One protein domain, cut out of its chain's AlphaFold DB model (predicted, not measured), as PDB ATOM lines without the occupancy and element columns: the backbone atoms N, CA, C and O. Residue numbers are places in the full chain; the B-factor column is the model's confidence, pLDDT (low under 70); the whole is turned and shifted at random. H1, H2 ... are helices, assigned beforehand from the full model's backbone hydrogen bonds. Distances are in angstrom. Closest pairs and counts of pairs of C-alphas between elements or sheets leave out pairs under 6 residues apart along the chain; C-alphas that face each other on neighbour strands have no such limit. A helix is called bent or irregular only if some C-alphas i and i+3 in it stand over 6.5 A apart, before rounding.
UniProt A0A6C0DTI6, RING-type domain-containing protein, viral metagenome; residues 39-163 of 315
ATOM      1  N   SER A  39      62.686  38.115 126.584       91.31
ATOM      2  CA  SER A  39      61.462  38.927 126.474       91.31
ATOM      3  C   SER A  39      61.655  40.413 126.785       91.31
ATOM      4  O   SER A  39      60.767  41.214 126.528       91.31
ATOM      5  N   LYS A  40      62.781  40.786 127.401       93.81
ATOM      6  CA  LYS A  40      63.158  42.176 127.698       93.81
ATOM      7  C   LYS A  40      64.452  42.574 126.979       93.81
ATOM      8  O   LYS A  40      65.093  43.549 127.368       93.81
ATOM      9  N   CYS A  41      64.872  41.787 125.990       94.94
ATOM     10  CA  CYS A  41      66.086  42.043 125.233       94.94
ATOM     11  C   CYS A  41      65.927  43.314 124.392       94.94
ATOM     12  O   CYS A  41      64.926  43.487 123.704       94.94
ATOM     13  N   LYS A  42      66.930  44.192 124.458       95.88
ATOM     14  CA  LYS A  42      67.049  45.411 123.640       95.88
ATOM     15  C   LYS A  42      68.353  45.404 122.843       95.88
ATOM     16  O   LYS A  42      69.013  46.429 122.708       95.88
ATOM     17  N   ASP A  43      68.812  44.217 122.457       96.94
ATOM     18  CA  ASP A  43      70.020  44.109 121.650       96.94
ATOM     19  C   ASP A  43      69.724  44.617 120.227       96.94
ATOM     20  O   ASP A  43      68.735  44.155 119.658       96.94
ATOM     21  N   PRO A  44      70.535  45.524 119.647       97.12
ATOM     22  CA  PRO A  44      70.271  46.093 118.321       97.12
ATOM     23  C   PRO A  44      70.104  45.049 117.211       97.12
ATOM     24  O   PRO A  44      69.347  45.264 116.270       97.12
ATOM     25  N   LYS A  45      70.736  43.874 117.352       96.81
ATOM     26  CA  LYS A  45      70.569  42.757 116.410       96.81
ATOM     27  C   LYS A  45      69.127  42.256 116.318       96.81
ATOM     28  O   LYS A  45      68.728  41.735 115.284       96.81
ATOM     29  N   LEU A  46      68.339  42.412 117.385       95.56
ATOM     30  CA  LEU A  46      66.921  42.060 117.365       95.56
ATOM     31  C   LEU A  46      66.120  43.035 116.496       95.56
ATOM     32  O   LEU A  46      65.199  42.603 115.809       95.56
ATOM     33  N   ASP A  47      66.487  44.318 116.493       94.56
ATOM     34  CA  ASP A  47      65.850  45.325 115.640       94.56
ATOM     35  C   ASP A  47      66.243  45.114 114.164       94.56
ATOM     36  O   ASP A  47      65.400  45.224 113.276       94.56
ATOM     37  N   GLU A  48      67.494  44.723 113.889       96.06
ATOM     38  CA  GLU A  48      67.938  44.304 112.548       96.06
ATOM     39  C   GLU A  48      67.199  43.049 112.057       96.06
ATOM     40  O   GLU A  48      66.767  42.990 110.905       96.06
ATOM     41  N   LEU A  49      67.018  42.054 112.931       96.00
ATOM     42  CA  LEU A  49      66.294  40.821 112.624       96.00
ATOM     43  C   LEU A  49      64.804  41.086 112.358       96.00
ATOM     44  O   LEU A  49      64.239  40.540 111.413       96.00
ATOM     45  N   GLU A  50      64.178  41.950 113.160       94.00
ATOM     46  CA  GLU A  50      62.818  42.435 112.914       94.00
ATOM     47  C   GLU A  50      62.720  43.140 111.556       94.00
ATOM     48  O   GLU A  50      61.819  42.840 110.769       94.00
ATOM     49  N   LYS A  51      63.649  44.056 111.268       94.00
ATOM     50  CA  LYS A  51      63.690  44.769 109.991       94.00
ATOM     51  C   LYS A  51      63.770  43.782 108.824       94.00
ATOM     52  O   LYS A  51      62.952  43.883 107.914       94.00
ATOM     53  N   LYS A  52      64.678  42.799 108.872       95.81
ATOM     54  CA  LYS A  52      64.788  41.761 107.832       95.81
ATOM     55  C   LYS A  52      63.502  40.952 107.669       95.81
ATOM     56  O   LYS A  52      63.113  40.672 106.543       95.81
ATOM     57  N   ALA A  53      62.811  40.618 108.759       94.19
ATOM     58  CA  ALA A  53      61.535  39.909 108.682       94.19
ATOM     59  C   ALA A  53      60.456  40.735 107.954       94.19
ATOM     60  O   ALA A  53      59.725  40.202 107.121       94.19
ATOM     61  N   ARG A  54      60.402  42.052 108.200       92.06
ATOM     62  CA  ARG A  54      59.523  42.974 107.455       92.06
ATOM     63  C   ARG A  54      59.934  43.091 105.987       92.06
ATOM     64  O   ARG A  54      59.074  43.064 105.117       92.06
ATOM     65  N   GLU A  55      61.229  43.174 105.689       93.38
ATOM     66  CA  GLU A  55      61.733  43.184 104.308       93.38
ATOM     67  C   GLU A  55      61.393  41.875 103.572       93.38
ATOM     68  O   GLU A  55      60.973  41.919 102.417       93.38
ATOM     69  N   ALA A  56      61.496  40.717 104.234       93.81
ATOM     70  CA  ALA A  56      61.106  39.425 103.666       93.81
ATOM     71  C   ALA A  56      59.598  39.370 103.381       93.81
ATOM     72  O   ALA A  56      59.175  38.855 102.349       93.81
ATOM     73  N   SER A  57      58.793  39.961 104.266       91.50
ATOM     74  CA  SER A  57      57.359  40.175 104.058       91.50
ATOM     75  C   SER A  57      57.102  40.990 102.781       91.50
ATOM     76  O   SER A  57      56.433  40.495 101.877       91.50
ATOM     77  N   ILE A  58      57.726  42.176 102.656       90.56
ATOM     78  CA  ILE A  58      57.643  43.060 101.472       90.56
ATOM     79  C   ILE A  58      58.047  42.324 100.188       90.56
ATOM     80  O   ILE A  58      57.438  42.512  99.133       90.56
ATOM     81  N   PHE A  59      59.103  41.515 100.258       91.75
ATOM     82  CA  PHE A  59      59.590  40.742  99.123       91.75
ATOM     83  C   PHE A  59      58.581  39.662  98.699       91.75
ATOM     84  O   PHE A  59      58.280  39.547  97.512       91.75
ATOM     85  N   GLY A  60      58.020  38.916  99.659       90.75
ATOM     86  CA  GLY A  60      56.976  37.909  99.420       90.75
ATOM     87  C   GLY A  60      55.717  38.504  98.784       90.75
ATOM     88  O   GLY A  60      55.328  38.053  97.709       90.75
ATOM     89  N   ASP A  61      55.179  39.556  99.416       87.31
ATOM     90  CA  ASP A  61      54.641  40.774  98.783       87.31
ATOM     91  C   ASP A  61      54.706  40.848  97.265       87.31
ATOM     92  O   ASP A  61      53.826  40.430  96.513       87.31
ATOM     93  N   CYS A  62      55.763  41.515  96.836       87.62
ATOM     94  CA  CYS A  62      55.852  42.050  95.496       87.62
ATOM     95  C   CYS A  62      56.241  40.993  94.460       87.62
ATOM     96  O   CYS A  62      56.041  41.227  93.273       87.62
ATOM     97  N   ILE A  63      56.866  39.885  94.879       88.50
ATOM     98  CA  ILE A  63      57.511  38.936  93.961       88.50
ATOM     99  C   ILE A  63      56.785  37.591  93.872       88.50
ATOM    100  O   ILE A  63      56.758  36.990  92.801       88.50
ATOM    101  N   VAL A  64      56.223  37.094  94.978       83.06
ATOM    102  CA  VAL A  64      55.722  35.707  95.084       83.06
ATOM    103  C   VAL A  64      54.189  35.642  95.128       83.06
ATOM    104  O   VAL A  64      53.631  34.551  95.234       83.06
ATOM    105  N   ASP A  65      53.511  36.789  95.016       74.19
ATOM    106  CA  ASP A  65      52.048  36.906  95.099       74.19
ATOM    107  C   ASP A  65      51.501  36.247  96.382       74.19
ATOM    108  O   ASP A  65      50.627  35.374  96.376       74.19
ATOM    109  N   GLY A  66      52.114  36.597  97.522       74.06
ATOM    110  CA  GLY A  66      51.660  36.154  98.839       74.06
ATOM    111  C   GLY A  66      52.729  36.178  99.929       74.06
ATOM    112  O   GLY A  66      53.554  35.260 100.030       74.06
ATOM    113  N   THR A  67      52.613  37.153 100.837       71.19
ATOM    114  CA  THR A  67      53.481  37.404 102.002       71.19
ATOM    115  C   THR A  67      53.914  36.131 102.697       71.19
ATOM    116  O   THR A  67      55.098  35.862 102.913       71.19
ATOM    117  N   SER A  68      52.919  35.316 103.053       82.19
ATOM    118  CA  SER A  68      53.118  34.258 104.030       82.19
ATOM    119  C   SER A  68      53.954  33.107 103.489       82.19
ATOM    120  O   SER A  68      54.445  32.309 104.278       82.19
ATOM    121  N   LYS A  69      54.104  32.969 102.168       88.00
ATOM    122  CA  LYS A  69      54.830  31.846 101.573       88.00
ATOM    123  C   LYS A  69      56.326  32.052 101.672       88.00
ATOM    124  O   LYS A  69      56.997  31.294 102.366       88.00
ATOM    125  N   PHE A  70      56.824  33.106 101.030       92.19
ATOM    126  CA  PHE A  70      58.243  33.426 101.076       92.19
ATOM    127  C   PHE A  70      58.695  33.714 102.508       92.19
ATOM    128  O   PHE A  70      59.726  33.209 102.939       92.19
ATOM    129  N   LEU A  71      57.879  34.427 103.293       93.25
ATOM    130  CA  LEU A  71      58.223  34.707 104.680       93.25
ATOM    131  C   LEU A  71      58.390  33.428 105.516       93.25
ATOM    132  O   LEU A  71      59.300  33.362 106.334       93.25
ATOM    133  N   LYS A  72      57.574  32.384 105.306       93.81
ATOM    134  CA  LYS A  72      57.777  31.084 105.976       93.81
ATOM    135  C   LYS A  72      59.093  30.435 105.564       93.81
ATOM    136  O   LYS A  72      59.790  29.925 106.434       93.81
ATOM    137  N   VAL A  73      59.428  30.462 104.271       94.25
ATOM    138  CA  VAL A  73      60.713  29.949 103.766       94.25
ATOM    139  C   VAL A  73      61.871  30.677 104.449       94.25
ATOM    140  O   VAL A  73      62.753  30.030 105.002       94.25
ATOM    141  N   TRP A  74      61.822  32.009 104.514       96.50
ATOM    142  CA  TRP A  74      62.830  32.804 105.212       96.50
ATOM    143  C   TRP A  74      62.885  32.514 106.720       96.50
ATOM    144  O   TRP A  74      63.962  32.264 107.255       96.50
ATOM    145  N   LEU A  75      61.746  32.441 107.412       95.50
ATOM    146  CA  LEU A  75      61.697  32.106 108.842       95.50
ATOM    147  C   LEU A  75      62.282  30.717 109.146       95.50
ATOM    148  O   LEU A  75      62.886  30.544 110.202       95.50
ATOM    149  N   LYS A  76      62.156  29.741 108.232       95.62
ATOM    150  CA  LYS A  76      62.787  28.412 108.371       95.62
ATOM    151  C   LYS A  76      64.323  28.467 108.347       95.62
ATOM    152  O   LYS A  76      64.954  27.525 108.818       95.62
ATOM    153  N   THR A  77      64.930  29.548 107.848       96.25
ATOM    154  CA  THR A  77      66.397  29.729 107.862       96.25
ATOM    155  C   THR A  77      66.939  30.215 109.210       96.25
ATOM    156  O   THR A  77      68.142  30.129 109.459       96.25
ATOM    157  N   LEU A  78      66.068  30.711 110.095       96.19
ATOM    158  CA  LEU A  78      66.457  31.266 111.388       96.19
ATOM    159  C   LEU A  78      66.682  30.179 112.442       96.19
ATOM    160  O   LEU A  78      66.009  29.148 112.484       96.19
ATOM    161  N   THR A  79      67.582  30.449 113.384       95.38
ATOM    162  CA  THR A  79      67.776  29.584 114.550       95.38
ATOM    163  C   THR A  79      66.566  29.621 115.489       95.38
ATOM    164  O   THR A  79      65.841  30.612 115.593       95.38
ATOM    165  N   ASN A  80      66.402  28.570 116.301       92.94
ATOM    166  CA  ASN A  80      65.368  28.523 117.346       92.94
ATOM    167  C   ASN A  80      65.424  29.717 118.317       92.94
ATOM    168  O   ASN A  80      64.399  30.120 118.868       92.94
ATOM    169  N   ILE A  81      66.617  30.266 118.564       94.31
ATOM    170  CA  ILE A  81      66.806  31.407 119.465       94.31
ATOM    171  C   ILE A  81      66.343  32.704 118.787       94.31
ATOM    172  O   ILE A  81      65.673  33.506 119.435       94.31
ATOM    173  N   GLU A  82      66.647  32.892 117.501       95.88
ATOM    174  CA  GLU A  82      66.205  34.042 116.699       95.88
ATOM    175  C   GLU A  82      64.694  34.056 116.503       95.88
ATOM    176  O   GLU A  82      64.052  35.062 116.793       95.88
ATOM    177  N   LEU A  83      64.120  32.911 116.121       94.00
ATOM    178  CA  LEU A  83      62.677  32.704 116.045       94.00
ATOM    179  C   LEU A  83      62.002  33.119 117.355       94.00
ATOM    180  O   LEU A  83      61.086  33.940 117.359       94.00
ATOM    181  N   ARG A  84      62.522  32.631 118.487       91.19
ATOM    182  CA  ARG A  84      62.004  32.969 119.815       91.19
ATOM    183  C   ARG A  84      62.144  34.455 120.143       91.19
ATOM    184  O   ARG A  84      61.240  35.014 120.760       91.19
ATOM    185  N   ALA A  85      63.263  35.077 119.776       93.50
ATOM    186  CA  ALA A  85      63.506  36.498 120.010       93.50
ATOM    187  C   ALA A  85      62.515  37.364 119.225       93.50
ATOM    188  O   ALA A  85      61.880  38.234 119.823       93.50
ATOM    189  N   LEU A  86      62.322  37.064 117.935       92.94
ATOM    190  CA  LEU A  86      61.313  37.702 117.088       92.94
ATOM    191  C   LEU A  86      59.931  37.578 117.711       92.94
ATOM    192  O   LEU A  86      59.245  38.572 117.917       92.94
ATOM    193  N   GLY A  87      59.525  36.374 118.095       91.06
ATOM    194  CA  GLY A  87      58.191  36.221 118.641       91.06
ATOM    195  C   GLY A  87      57.963  36.950 119.967       91.06
ATOM    196  O   GLY A  87      56.875  37.474 120.170       91.06
ATOM    197  N   TYR A  88      58.970  37.082 120.835       89.25
ATOM    198  CA  TYR A  88      58.845  37.938 122.023       89.25
ATOM    199  C   TYR A  88      58.766  39.436 121.703       89.25
ATOM    200  O   TYR A  88      58.227  40.185 122.513       89.25
ATOM    201  N   LYS A  89      59.329  39.873 120.573       88.25
ATOM    202  CA  LYS A  89      59.271  41.266 120.117       88.25
ATOM    203  C   LYS A  89      57.873  41.625 119.598       88.25
ATOM    204  O   LYS A  89      57.394  42.714 119.889       88.25
ATOM    205  N   PHE A  90      57.228  40.701 118.881       79.88
ATOM    206  CA  PHE A  90      55.940  40.924 118.210       79.88
ATOM    207  C   PHE A  90      54.715  40.583 119.057       79.88
ATOM    208  O   PHE A  90      53.688  41.250 118.965       79.88
ATOM    209  N   TYR A  91      54.796  39.557 119.901       75.44
ATOM    210  CA  TYR A  91      53.663  39.161 120.724       75.44
ATOM    211  C   TYR A  91      53.668  39.863 122.080       75.44
ATOM    212  O   TYR A  91      54.686  39.915 122.775       75.44
ATOM    213  N   SER A  92      52.476  40.250 122.551       60.44
ATOM    214  CA  SER A  92      52.256  40.334 123.996       60.44
ATOM    215  C   SER A  92      52.617  38.971 124.614       60.44
ATOM    216  O   SER A  92      52.301  37.911 124.062       60.44
ATOM    217  N   ILE A  93      53.303  38.984 125.760       56.56
ATOM    218  CA  ILE A  93      53.809  37.776 126.438       56.56
ATOM    219  C   ILE A  93      52.709  36.709 126.630       56.56
ATOM    220  O   ILE A  93      53.013  35.515 126.679       56.56
ATOM    221  N   GLU A  94      51.447  37.127 126.731       57.41
ATOM    222  CA  GLU A  94      50.286  36.264 126.951       57.41
ATOM    223  C   GLU A  94      49.899  35.470 125.694       57.41
ATOM    224  O   GLU A  94      49.752  34.250 125.771       57.41
ATOM    225  N   ASN A  95      49.879  36.108 124.519       62.38
ATOM    226  CA  ASN A  95      49.625  35.430 123.239       62.38
ATOM    227  C   ASN A  95      50.812  34.556 122.800       62.38
ATOM    228  O   ASN A  95      50.642  33.546 122.113       62.38
ATOM    229  N   PHE A  96      52.021  34.915 123.239       63.03
ATOM    230  CA  PHE A  96      53.247  34.212 122.879       63.03
ATOM    231  C   PHE A  96      53.368  32.814 123.501       63.03
ATOM    232  O   PHE A  96      53.744  31.845 122.835       63.03
ATOM    233  N   LYS A  97      53.068  32.699 124.802       59.12
ATOM    234  CA  LYS A  97      53.286  31.462 125.575       59.12
ATOM    235  C   LYS A  97      52.441  30.293 125.072       59.12
ATOM    236  O   LYS A  97      52.921  29.164 125.087       59.12
ATOM    237  N   LEU A  98      51.222  30.567 124.604       53.00
ATOM    238  CA  LEU A  98      50.323  29.549 124.055       53.00
ATOM    239  C   LEU A  98      50.831  28.989 122.717       53.00
ATOM    240  O   LEU A  98      50.605  27.820 122.418       53.00
ATOM    241  N   LYS A  99      51.565  29.793 121.938       59.88
ATOM    242  CA  LYS A  99      52.036  29.425 120.595       59.88
ATOM    243  C   LYS A  99      53.429  28.777 120.587       59.88
ATOM    244  O   LYS A  99      53.697  27.965 119.710       59.88
ATOM    245  N   TYR A 100      54.312  29.064 121.551       60.62
ATOM    246  CA  TYR A 100      55.681  28.509 121.559       60.62
ATOM    247  C   TYR A 100      55.760  27.012 121.904       60.62
ATOM    248  O   TYR A 100      56.654  26.327 121.424       60.62
ATOM    249  N   ASN A 101      54.830  26.484 122.705       65.62
ATOM    250  CA  ASN A 101      54.814  25.051 123.035       65.62
ATOM    251  C   ASN A 101      54.315  24.170 121.869       65.62
ATOM    252  O   ASN A 101      54.247  22.952 122.009       65.62
ATOM    253  N   SER A 102      53.941  24.779 120.740       75.94
ATOM    254  CA  SER A 102      53.600  24.065 119.511       75.94
ATOM    255  C   SER A 102      54.859  23.663 118.730       75.94
ATOM    256  O   SER A 102      55.954  24.154 118.997       75.94
ATOM    257  N   GLY A 103      54.719  22.750 117.763       87.31
ATOM    258  CA  GLY A 103      55.818  22.411 116.857       87.31
ATOM    259  C   GLY A 103      56.333  23.639 116.093       87.31
ATOM    260  O   GLY A 103      55.574  24.575 115.832       87.31
ATOM    261  N   ILE A 104      57.614  23.621 115.709       88.50
ATOM    262  CA  ILE A 104      58.297  24.743 115.035       88.50
ATOM    263  C   ILE A 104      57.535  25.259 113.804       88.50
ATOM    264  O   ILE A 104      57.439  26.465 113.604       88.50
ATOM    265  N   GLU A 105      56.904  24.369 113.040       90.56
ATOM    266  CA  GLU A 105      56.094  24.728 111.870       90.56
ATOM    267  C   GLU A 105      54.867  25.572 112.233       90.56
ATOM    268  O   GLU A 105      54.584  26.595 111.607       90.56
ATOM    269  N   THR A 106      54.148  25.191 113.291       89.69
ATOM    270  CA  THR A 106      53.006  25.964 113.798       89.69
ATOM    271  C   THR A 106      53.464  27.330 114.295       89.69
ATOM    272  O   THR A 106      52.791  28.337 114.070       89.69
ATOM    273  N   TYR A 107      54.632  27.381 114.933       88.38
ATOM    274  CA  TYR A 107      55.232  28.621 115.397       88.38
ATOM    275  C   TYR A 107      55.604  29.561 114.239       88.38
ATOM    276  O   TYR A 107      55.202  30.725 114.248       88.38
ATOM    277  N   ILE A 108      56.283  29.049 113.209       91.94
ATOM    278  CA  ILE A 108      56.628  29.793 111.990       91.94
ATOM    279  C   ILE A 108      55.369  30.277 111.270       91.94
ATOM    280  O   ILE A 108      55.289  31.443 110.891       91.94
ATOM    281  N   LYS A 109      54.351  29.419 111.128       90.50
ATOM    282  CA  LYS A 109      53.064  29.796 110.529       90.50
ATOM    283  C   LYS A 109      52.422  30.963 111.275       90.50
ATOM    284  O   LYS A 109      51.939  31.889 110.634       90.50
ATOM    285  N   ASN A 110      52.423  30.915 112.605       88.00
ATOM    286  CA  ASN A 110      51.871  31.979 113.432       88.00
ATOM    287  C   ASN A 110      52.651  33.284 113.280       88.00
ATOM    288  O   ASN A 110      52.025  34.315 113.070       88.00
ATOM    289  N   LEU A 111      53.987  33.242 113.324       89.25
ATOM    290  CA  LEU A 111      54.807  34.433 113.092       89.25
ATOM    291  C   LEU A 111      54.548  35.031 111.713       89.25
ATOM    292  O   LEU A 111      54.298  36.226 111.614       89.25
ATOM    293  N   ALA A 112      54.550  34.205 110.666       90.44
ATOM    294  CA  ALA A 112      54.304  34.675 109.310       90.44
ATOM    295  C   ALA A 112      52.957  35.403 109.186       90.44
ATOM    296  O   ALA A 112      52.880  36.404 108.482       90.44
ATOM    297  N   LEU A 113      51.916  34.933 109.884       87.12
ATOM    298  CA  LEU A 113      50.615  35.605 109.901       87.12
ATOM    299  C   LEU A 113      50.692  37.001 110.529       87.12
ATOM    300  O   LEU A 113      50.150  37.925 109.940       87.12
ATOM    301  N   GLU A 114      51.390  37.179 111.653       85.94
ATOM    302  CA  GLU A 114      51.507  38.503 112.297       85.94
ATOM    303  C   GLU A 114      52.200  39.519 111.384       85.94
ATOM    304  O   GLU A 114      51.710  40.624 111.189       85.94
ATOM    305  N   PHE A 115      53.309  39.128 110.754       85.06
ATOM    306  CA  PHE A 115      54.015  39.998 109.808       85.06
ATOM    307  C   PHE A 115      53.191  40.324 108.556       85.06
ATOM    308  O   PHE A 115      53.433  41.353 107.930       85.06
ATOM    309  N   SER A 116      52.216  39.480 108.203       78.12
ATOM    310  CA  SER A 116      51.366  39.703 107.028       78.12
ATOM    311  C   SER A 116      50.238  40.715 107.274       78.12
ATOM    312  O   SER A 116      49.617  41.156 106.313       78.12
ATOM    313  N   LEU A 117      49.913  41.055 108.530       59.09
ATOM    314  CA  LEU A 117      48.627  41.691 108.859       59.09
ATOM    315  C   LEU A 117      48.632  43.228 108.885       59.09
ATOM    316  O   LEU A 117      47.557  43.818 108.798       59.09
ATOM    317  N   ASP A 118      49.785  43.894 108.960       60.88
ATOM    318  CA  ASP A 118      49.785  45.232 109.573       60.88
ATOM    319  C   ASP A 118      49.781  46.467 108.660       60.88
ATOM    320  O   ASP A 118      49.623  47.564 109.185       60.88
ATOM    321  N   GLU A 119      49.879  46.389 107.327       59.16
ATOM    322  CA  GLU A 119      49.918  47.632 106.519       59.16
ATOM    323  C   GLU A 119      49.220  47.542 105.154       59.16
ATOM    324  O   GLU A 119      49.831  47.754 104.111       59.16
ATOM    325  N   VAL A 120      47.905  47.297 105.137       60.91
ATOM    326  CA  VAL A 120      47.088  47.660 103.962       60.91
ATOM    327  C   VAL A 120      46.915  49.191 103.956       60.91
ATOM    328  O   VAL A 120      46.504  49.748 104.976       60.91
ATOM    329  N   PRO A 121      47.219  49.880 102.837       58.12
ATOM    330  CA  PRO A 121      47.259  49.337 101.482       58.12
ATOM    331  C   PRO A 121      48.672  48.992 100.984       58.12
ATOM    332  O   PRO A 121      49.518  49.866 100.801       58.12
ATOM    333  N   TRP A 122      48.883  47.703 100.703       59.66
ATOM    334  CA  TRP A 122      50.012  47.147  99.946       59.66
ATOM    335  C   TRP A 122      49.719  47.144  98.431       59.66
ATOM    336  O   TRP A 122      48.546  47.020  98.073       59.66
ATOM    337  N   PRO A 123      50.728  47.140  97.528       61.22
ATOM    338  CA  PRO A 123      52.139  47.508  97.682       61.22
ATOM    339  C   PRO A 123      52.522  48.727  96.807       61.22
ATOM    340  O   PRO A 123      52.157  48.816  95.635       61.22
ATOM    341  N   LEU A 124      53.356  49.631  97.333       69.88
ATOM    342  CA  LEU A 124      54.132  50.558  96.499       69.88
ATOM    343  C   LEU A 124      55.491  49.900  96.195       69.88
ATOM    344  O   LEU A 124      56.215  49.586  97.145       69.88
ATOM    345  N   PRO A 125      55.888  49.735  94.915       76.69
ATOM    346  CA  PRO A 125      57.249  49.355  94.503       76.69
ATOM    347  C   PRO A 125      58.374  50.121  95.229       76.69
ATOM    348  O   PRO A 125      59.500  49.646  95.348       76.69
ATOM    349  N   GLU A 126      58.072  51.297  95.779       82.75
ATOM    350  CA  GLU A 126      58.939  52.085  96.659       82.75
ATOM    351  C   GLU A 126      59.457  51.301  97.876       82.75
ATOM    352  O   GLU A 126      60.652  51.350  98.162       82.75
ATOM    353  N   LYS A 127      58.610  50.519  98.566       87.75
ATOM    354  CA  LYS A 127      59.053  49.723  99.727       87.75
ATOM    355  C   LYS A 127      60.041  48.633  99.318       87.75
ATOM    356  O   LYS A 127      61.014  48.398 100.029       87.75
ATOM    357  N   LEU A 128      59.834  48.013  98.155       89.31
ATOM    358  CA  LEU A 128      60.760  47.023  97.605       89.31
ATOM    359  C   LEU A 128      62.111  47.656  97.232       89.31
ATOM    360  O   LEU A 128      63.151  47.021  97.409       89.31
ATOM    361  N   ASN A 129      62.109  48.910  96.766       86.75
ATOM    362  CA  ASN A 129      63.327  49.682  96.493       86.75
ATOM    363  C   ASN A 129      64.089  50.088  97.767       86.75
ATOM    364  O   ASN A 129      65.291  50.326  97.694       86.75
ATOM    365  N   ASN A 130      63.424  50.137  98.927       89.62
ATOM    366  CA  ASN A 130      64.068  50.442 100.209       89.62
ATOM    367  C   ASN A 130      64.814  49.243 100.818       89.62
ATOM    368  O   ASN A 130      65.632  49.436 101.720       89.62
ATOM    369  N   ILE A 131      64.555  48.020 100.341       92.06
ATOM    370  CA  ILE A 131      65.324  46.840 100.750       92.06
ATOM    371  C   ILE A 131      66.742  46.983 100.194       92.06
ATOM    372  O   ILE A 131      66.911  47.148  98.982       92.06
ATOM    373  N   SER A 132      67.754  46.868 101.060       91.38
ATOM    374  CA  SER A 132      69.162  46.914 100.635       91.38
ATOM    375  C   SER A 132      69.453  45.906  99.515       91.38
ATOM    376  O   SER A 132      68.765  44.891  99.389       91.38
ATOM    377  N   GLU A 133      70.441  46.188  98.664       85.25
ATOM    378  CA  GLU A 133      70.779  45.277  97.564       85.25
ATOM    379  C   GLU A 133      71.257  43.924  98.102       85.25
ATOM    380  O   GLU A 133      70.862  42.886  97.585       85.25
ATOM    381  N   GLU A 134      72.021  43.935  99.196       87.81
ATOM    382  CA  GLU A 134      72.514  42.736  99.865       87.81
ATOM    383  C   GLU A 134      71.360  41.862 100.371       87.81
ATOM    384  O   GLU A 134      71.310  40.672 100.056       87.81
ATOM    385  N   THR A 135      70.396  42.449 101.094       93.94
ATOM    386  CA  THR A 135      69.214  41.714 101.569       93.94
ATOM    387  C   THR A 135      68.366  41.203 100.398       93.94
ATOM    388  O   THR A 135      67.852  40.088 100.438       93.94
ATOM    389  N   PHE A 136      68.199  42.001  99.340       92.69
ATOM    390  CA  PHE A 136      67.408  41.593  98.180       92.69
ATOM    391  C   PHE A 136      68.036  40.404  97.450       92.69
ATOM    392  O   PHE A 136      67.324  39.469  97.090       92.69
ATOM    393  N   CYS A 137      69.358  40.418  97.256       87.50
ATOM    394  CA  CYS A 137      70.093  39.291  96.689       87.50
ATOM    395  C   CYS A 137      69.945  38.036  97.557       87.50
ATOM    396  O   CYS A 137      69.583  36.996  97.019       87.50
ATOM    397  N   GLU A 138      70.125  38.152  98.880       93.25
ATOM    398  CA  GLU A 138      69.912  37.050  99.836       93.25
ATOM    399  C   GLU A 138      68.509  36.435  99.672       93.25
ATOM    400  O   GLU A 138      68.356  35.217  99.566       93.25
ATOM    401  N   PHE A 139      67.471  37.271  99.588       94.88
ATOM    402  CA  PHE A 139      66.094  36.805  99.417       94.88
ATOM    403  C   PHE A 139      65.833  36.181  98.054       94.88
ATOM    404  O   PHE A 139      65.125  35.178  97.960       94.88
ATOM    405  N   TYR A 140      66.398  36.756  96.998       92.19
ATOM    406  CA  TYR A 140      66.234  36.234  95.654       92.19
ATOM    407  C   TYR A 140      66.922  34.880  95.484       92.19
ATOM    408  O   TYR A 140      66.316  33.955  94.953       92.19
ATOM    409  N   GLU A 141      68.141  34.723  95.996       89.88
ATOM    410  CA  GLU A 141      68.842  33.437  96.012       89.88
ATOM    411  C   GLU A 141      68.057  32.391  96.805       89.88
ATOM    412  O   GLU A 141      67.856  31.273  96.325       89.88
ATOM    413  N   LEU A 142      67.525  32.771  97.974       93.81
ATOM    414  CA  LEU A 142      66.677  31.890  98.772       93.81
ATOM    415  C   LEU A 142      65.398  31.484  98.020       93.81
ATOM    416  O   LEU A 142      64.995  30.322  98.089       93.81
ATOM    417  N   LEU A 143      64.771  32.410  97.285       93.00
ATOM    418  CA  LEU A 143      63.607  32.124  96.446       93.00
ATOM    419  C   LEU A 143      63.954  31.116  95.347       93.00
ATOM    420  O   LEU A 143      63.246  30.123  95.195       93.00
ATOM    421  N   LEU A 144      65.042  31.336  94.605       90.12
ATOM    422  CA  LEU A 144      65.475  30.435  93.533       90.12
ATOM    423  C   LEU A 144      65.815  29.036  94.062       90.12
ATOM    424  O   LEU A 144      65.423  28.050  93.444       90.12
ATOM    425  N   ALA A 145      66.467  28.947  95.224       90.94
ATOM    426  CA  ALA A 145      66.812  27.678  95.866       90.94
ATOM    427  C   ALA A 145      65.587  26.869  96.334       90.94
ATOM    428  O   ALA A 145      65.680  25.657  96.510       90.94
ATOM    429  N   ASN A 146      64.440  27.526  96.535       92.00
ATOM    430  CA  ASN A 146      63.197  26.906  97.007       92.00
ATOM    431  C   ASN A 146      62.089  26.904  95.940       92.00
ATOM    432  O   ASN A 146      60.920  26.680  96.260       92.00
ATOM    433  N   THR A 147      62.423  27.167  94.673       88.25
ATOM    434  CA  THR A 147      61.458  27.166  93.568       88.25
ATOM    435  C   THR A 147      61.981  26.381  92.372       88.25
ATOM    436  O   THR A 147      63.177  26.338  92.097       88.25
ATOM    437  N   HIS A 148      61.063  25.737  91.653       91.00
ATOM    438  CA  HIS A 148      61.397  24.989  90.444       91.00
ATOM    439  C   HIS A 148      61.932  25.933  89.352       91.00
ATOM    440  O   HIS A 148      61.395  27.026  89.170       91.00
ATOM    441  N   GLU A 149      62.927  25.484  88.583       89.62
ATOM    442  CA  GLU A 149      63.636  26.272  87.555       89.62
ATOM    443  C   GLU A 149      62.718  26.950  86.522       89.62
ATOM    444  O   GLU A 149      62.965  28.083  86.118       89.62
ATOM    445  N   ILE A 150      61.598  26.308  86.168       90.12
ATOM    446  CA  ILE A 150      60.553  26.861  85.281       90.12
ATOM    447  C   ILE A 150      60.043  28.237  85.754       90.12
ATOM    448  O   ILE A 150      59.668  29.070  84.932       90.12
ATOM    449  N   TRP A 151      60.049  28.511  87.062       87.31
ATOM    450  CA  TRP A 151      59.596  29.791  87.616       87.31
ATOM    451  C   TRP A 151      60.687  30.863  87.664       87.31
ATOM    452  O   TRP A 151      60.382  32.033  87.893       87.31
ATOM    453  N   HIS A 152      61.956  30.511  87.439       88.19
ATOM    454  CA  HIS A 152      63.067  31.459  87.573       88.19
ATOM    455  C   HIS A 152      62.933  32.619  86.591       88.19
ATOM    456  O   HIS A 152      63.134  33.772  86.971       88.19
ATOM    457  N   ASP A 153      62.545  32.341  85.346       84.50
ATOM    458  CA  ASP A 153      62.353  33.382  84.336       84.50
ATOM    459  C   ASP A 153      61.118  34.246  84.608       84.50
ATOM    460  O   ASP A 153      61.162  35.455  84.372       84.50
ATOM    461  N   TYR A 154      60.062  33.673  85.191       88.25
ATOM    462  CA  TYR A 154      58.914  34.440  85.674       88.25
ATOM    463  C   TYR A 154      59.331  35.419  86.779       88.25
ATOM    464  O   TYR A 154      59.116  36.624  86.647       88.25
ATOM    465  N   PHE A 155      60.025  34.950  87.824       88.38
ATOM    466  CA  PHE A 155      60.486  35.832  88.901       88.38
ATOM    467  C   PHE A 155      61.462  36.896  88.405       88.38
ATOM    468  O   PHE A 155      61.394  38.035  88.860       88.38
ATOM    469  N   LYS A 156      62.332  36.575  87.434       85.06
ATOM    470  CA  LYS A 156      63.179  37.588  86.785       85.06
ATOM    471  C   LYS A 156      62.331  38.702  86.176       85.06
ATOM    472  O   LYS A 156      62.656  39.868  86.379       85.06
ATOM    473  N   GLN A 157      61.260  38.374  85.454       85.12
ATOM    474  CA  GLN A 157      60.379  39.380  84.853       85.12
ATOM    475  C   GLN A 157      59.680  40.231  85.919       85.12
ATOM    476  O   GLN A 157      59.741  41.458  85.844       85.12
ATOM    477  N   ILE A 158      59.106  39.600  86.946       87.25
ATOM    478  CA  ILE A 158      58.447  40.288  88.067       87.25
ATOM    479  C   ILE A 158      59.424  41.232  88.786       87.25
ATOM    480  O   ILE A 158      59.107  42.396  89.017       87.25
ATOM    481  N   ILE A 159      60.655  40.795  89.052       87.06
ATOM    482  CA  ILE A 159      61.689  41.643  89.660       87.06
ATOM    483  C   ILE A 159      62.022  42.840  88.778       87.06
ATOM    484  O   ILE A 159      62.166  43.944  89.296       87.06
ATOM    485  N   ILE A 160      62.137  42.662  87.460       83.19
ATOM    486  CA  ILE A 160      62.429  43.796  86.579       83.19
ATOM    487  C   ILE A 160      61.262  44.796  86.571       83.19
ATOM    488  O   ILE A 160      61.514  45.996  86.519       83.19
ATOM    489  N   ILE A 161      60.015  44.326  86.675       84.38
ATOM    490  CA  ILE A 161      58.820  45.178  86.756       84.38
ATOM    491  C   ILE A 161      58.779  45.952  88.083       84.38
ATOM    492  O   ILE A 161      58.623  47.171  88.081       84.38
ATOM    493  N   HIS A 162      58.938  45.266  89.218       84.69
ATOM    494  CA  HIS A 162      58.746  45.868  90.544       84.69
ATOM    495  C   HIS A 162      60.006  46.526  91.121       84.69
ATOM    496  O   HIS A 162      59.904  47.406  91.975       84.69
ATOM    497  N   ARG A 163      61.197  46.139  90.655       85.75
ATOM    498  CA  ARG A 163      62.489  46.710  91.055       85.75
ATOM    499  C   ARG A 163      63.422  46.858  89.840       85.75
ATOM    500  O   ARG A 163      64.461  46.194  89.773       85.75
TER     501      ARG A 163
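What this domain is: This is residues 39 to 163 of the 315 residues of the protein "RING-type domain-containing protein" of viral metagenome (UniProt A0A6C0DTI6). A long helix, H1, makes a spine, with H2 folded back over its last part; H3, H4 and H5 gather toward its beginning, and H6, H7 and H8 toward its end. The 125 printed residues hold eight named helices, H1 to H8 in order, and no named strand: all helix, with mostly crossed packing. The whole is compact, with a radius of gyration of the C-alphas of 14.8 A, yet elongated, spanning 43 by 27 by 26 A.

Where its parts are: H1, residues 44 to 64, begins with C-alpha 44 at (70.271, 46.093, 118.321) and is 29.3 A long. H2 is residues 67 to 76, H3 80 to 90, H4 93 to 100, and H5 104 to 116, 18.3 A long. H6 is residues 125 to 130, H7 133 to 145, 18.1 A long, and H8 149 to 162, 20.4 A long, ending with C-alpha 162 at (58.746, 45.868, 90.544). H8 is only just irregular: C-alphas 150 and 153 are 6.8 A apart.

How they stand to each other: H1 is the hub, touching six helices. H2 touches it at a steep tilt of 46 degrees, opposite ways; the closest C-alphas, of Gly 60 and Thr 67, are 4.4 A apart. Residues 46 to 50 alone touch H3, about perpendicular at 86 degrees, closest at the C-alphas of Glu 50 and Leu 86, 6.5 A. H3 and H4 form a helical hairpin and only just touch, with 3 pairs of C-alphas within 8 A, closest at Tyr 88 and Phe 96, 6.8 A. H5 touches H2, closest at the C-alphas of Ser 68 and Ala 112, 5.4 A. H1 also touches H6, closest at the C-alphas of Ile 58 and Leu 128, 6.4 A, and H7, at those of Ala 56 and Phe 139, 7.1 A. Residues 62 to 64 of H1 alone touch H8, about perpendicular at 77 degrees, closest at the C-alphas of Ile 63 and Ile 158, 6.1 A. H4 and H8 are apart. Every O i to N i+4 pair is within hydrogen-bond range in H1, H2, H3, H5, H6 and H7, against 2 of 4 in H4 and 8 of 10 in H8.

The domain as a whole: The two C-alphas farthest apart, of Lys 40 and Ile 150, are 45.2 A apart. The printed part has no cut and no long link. The model's pLDDT is under 70 in residues 92 to 101 and 117 to 124.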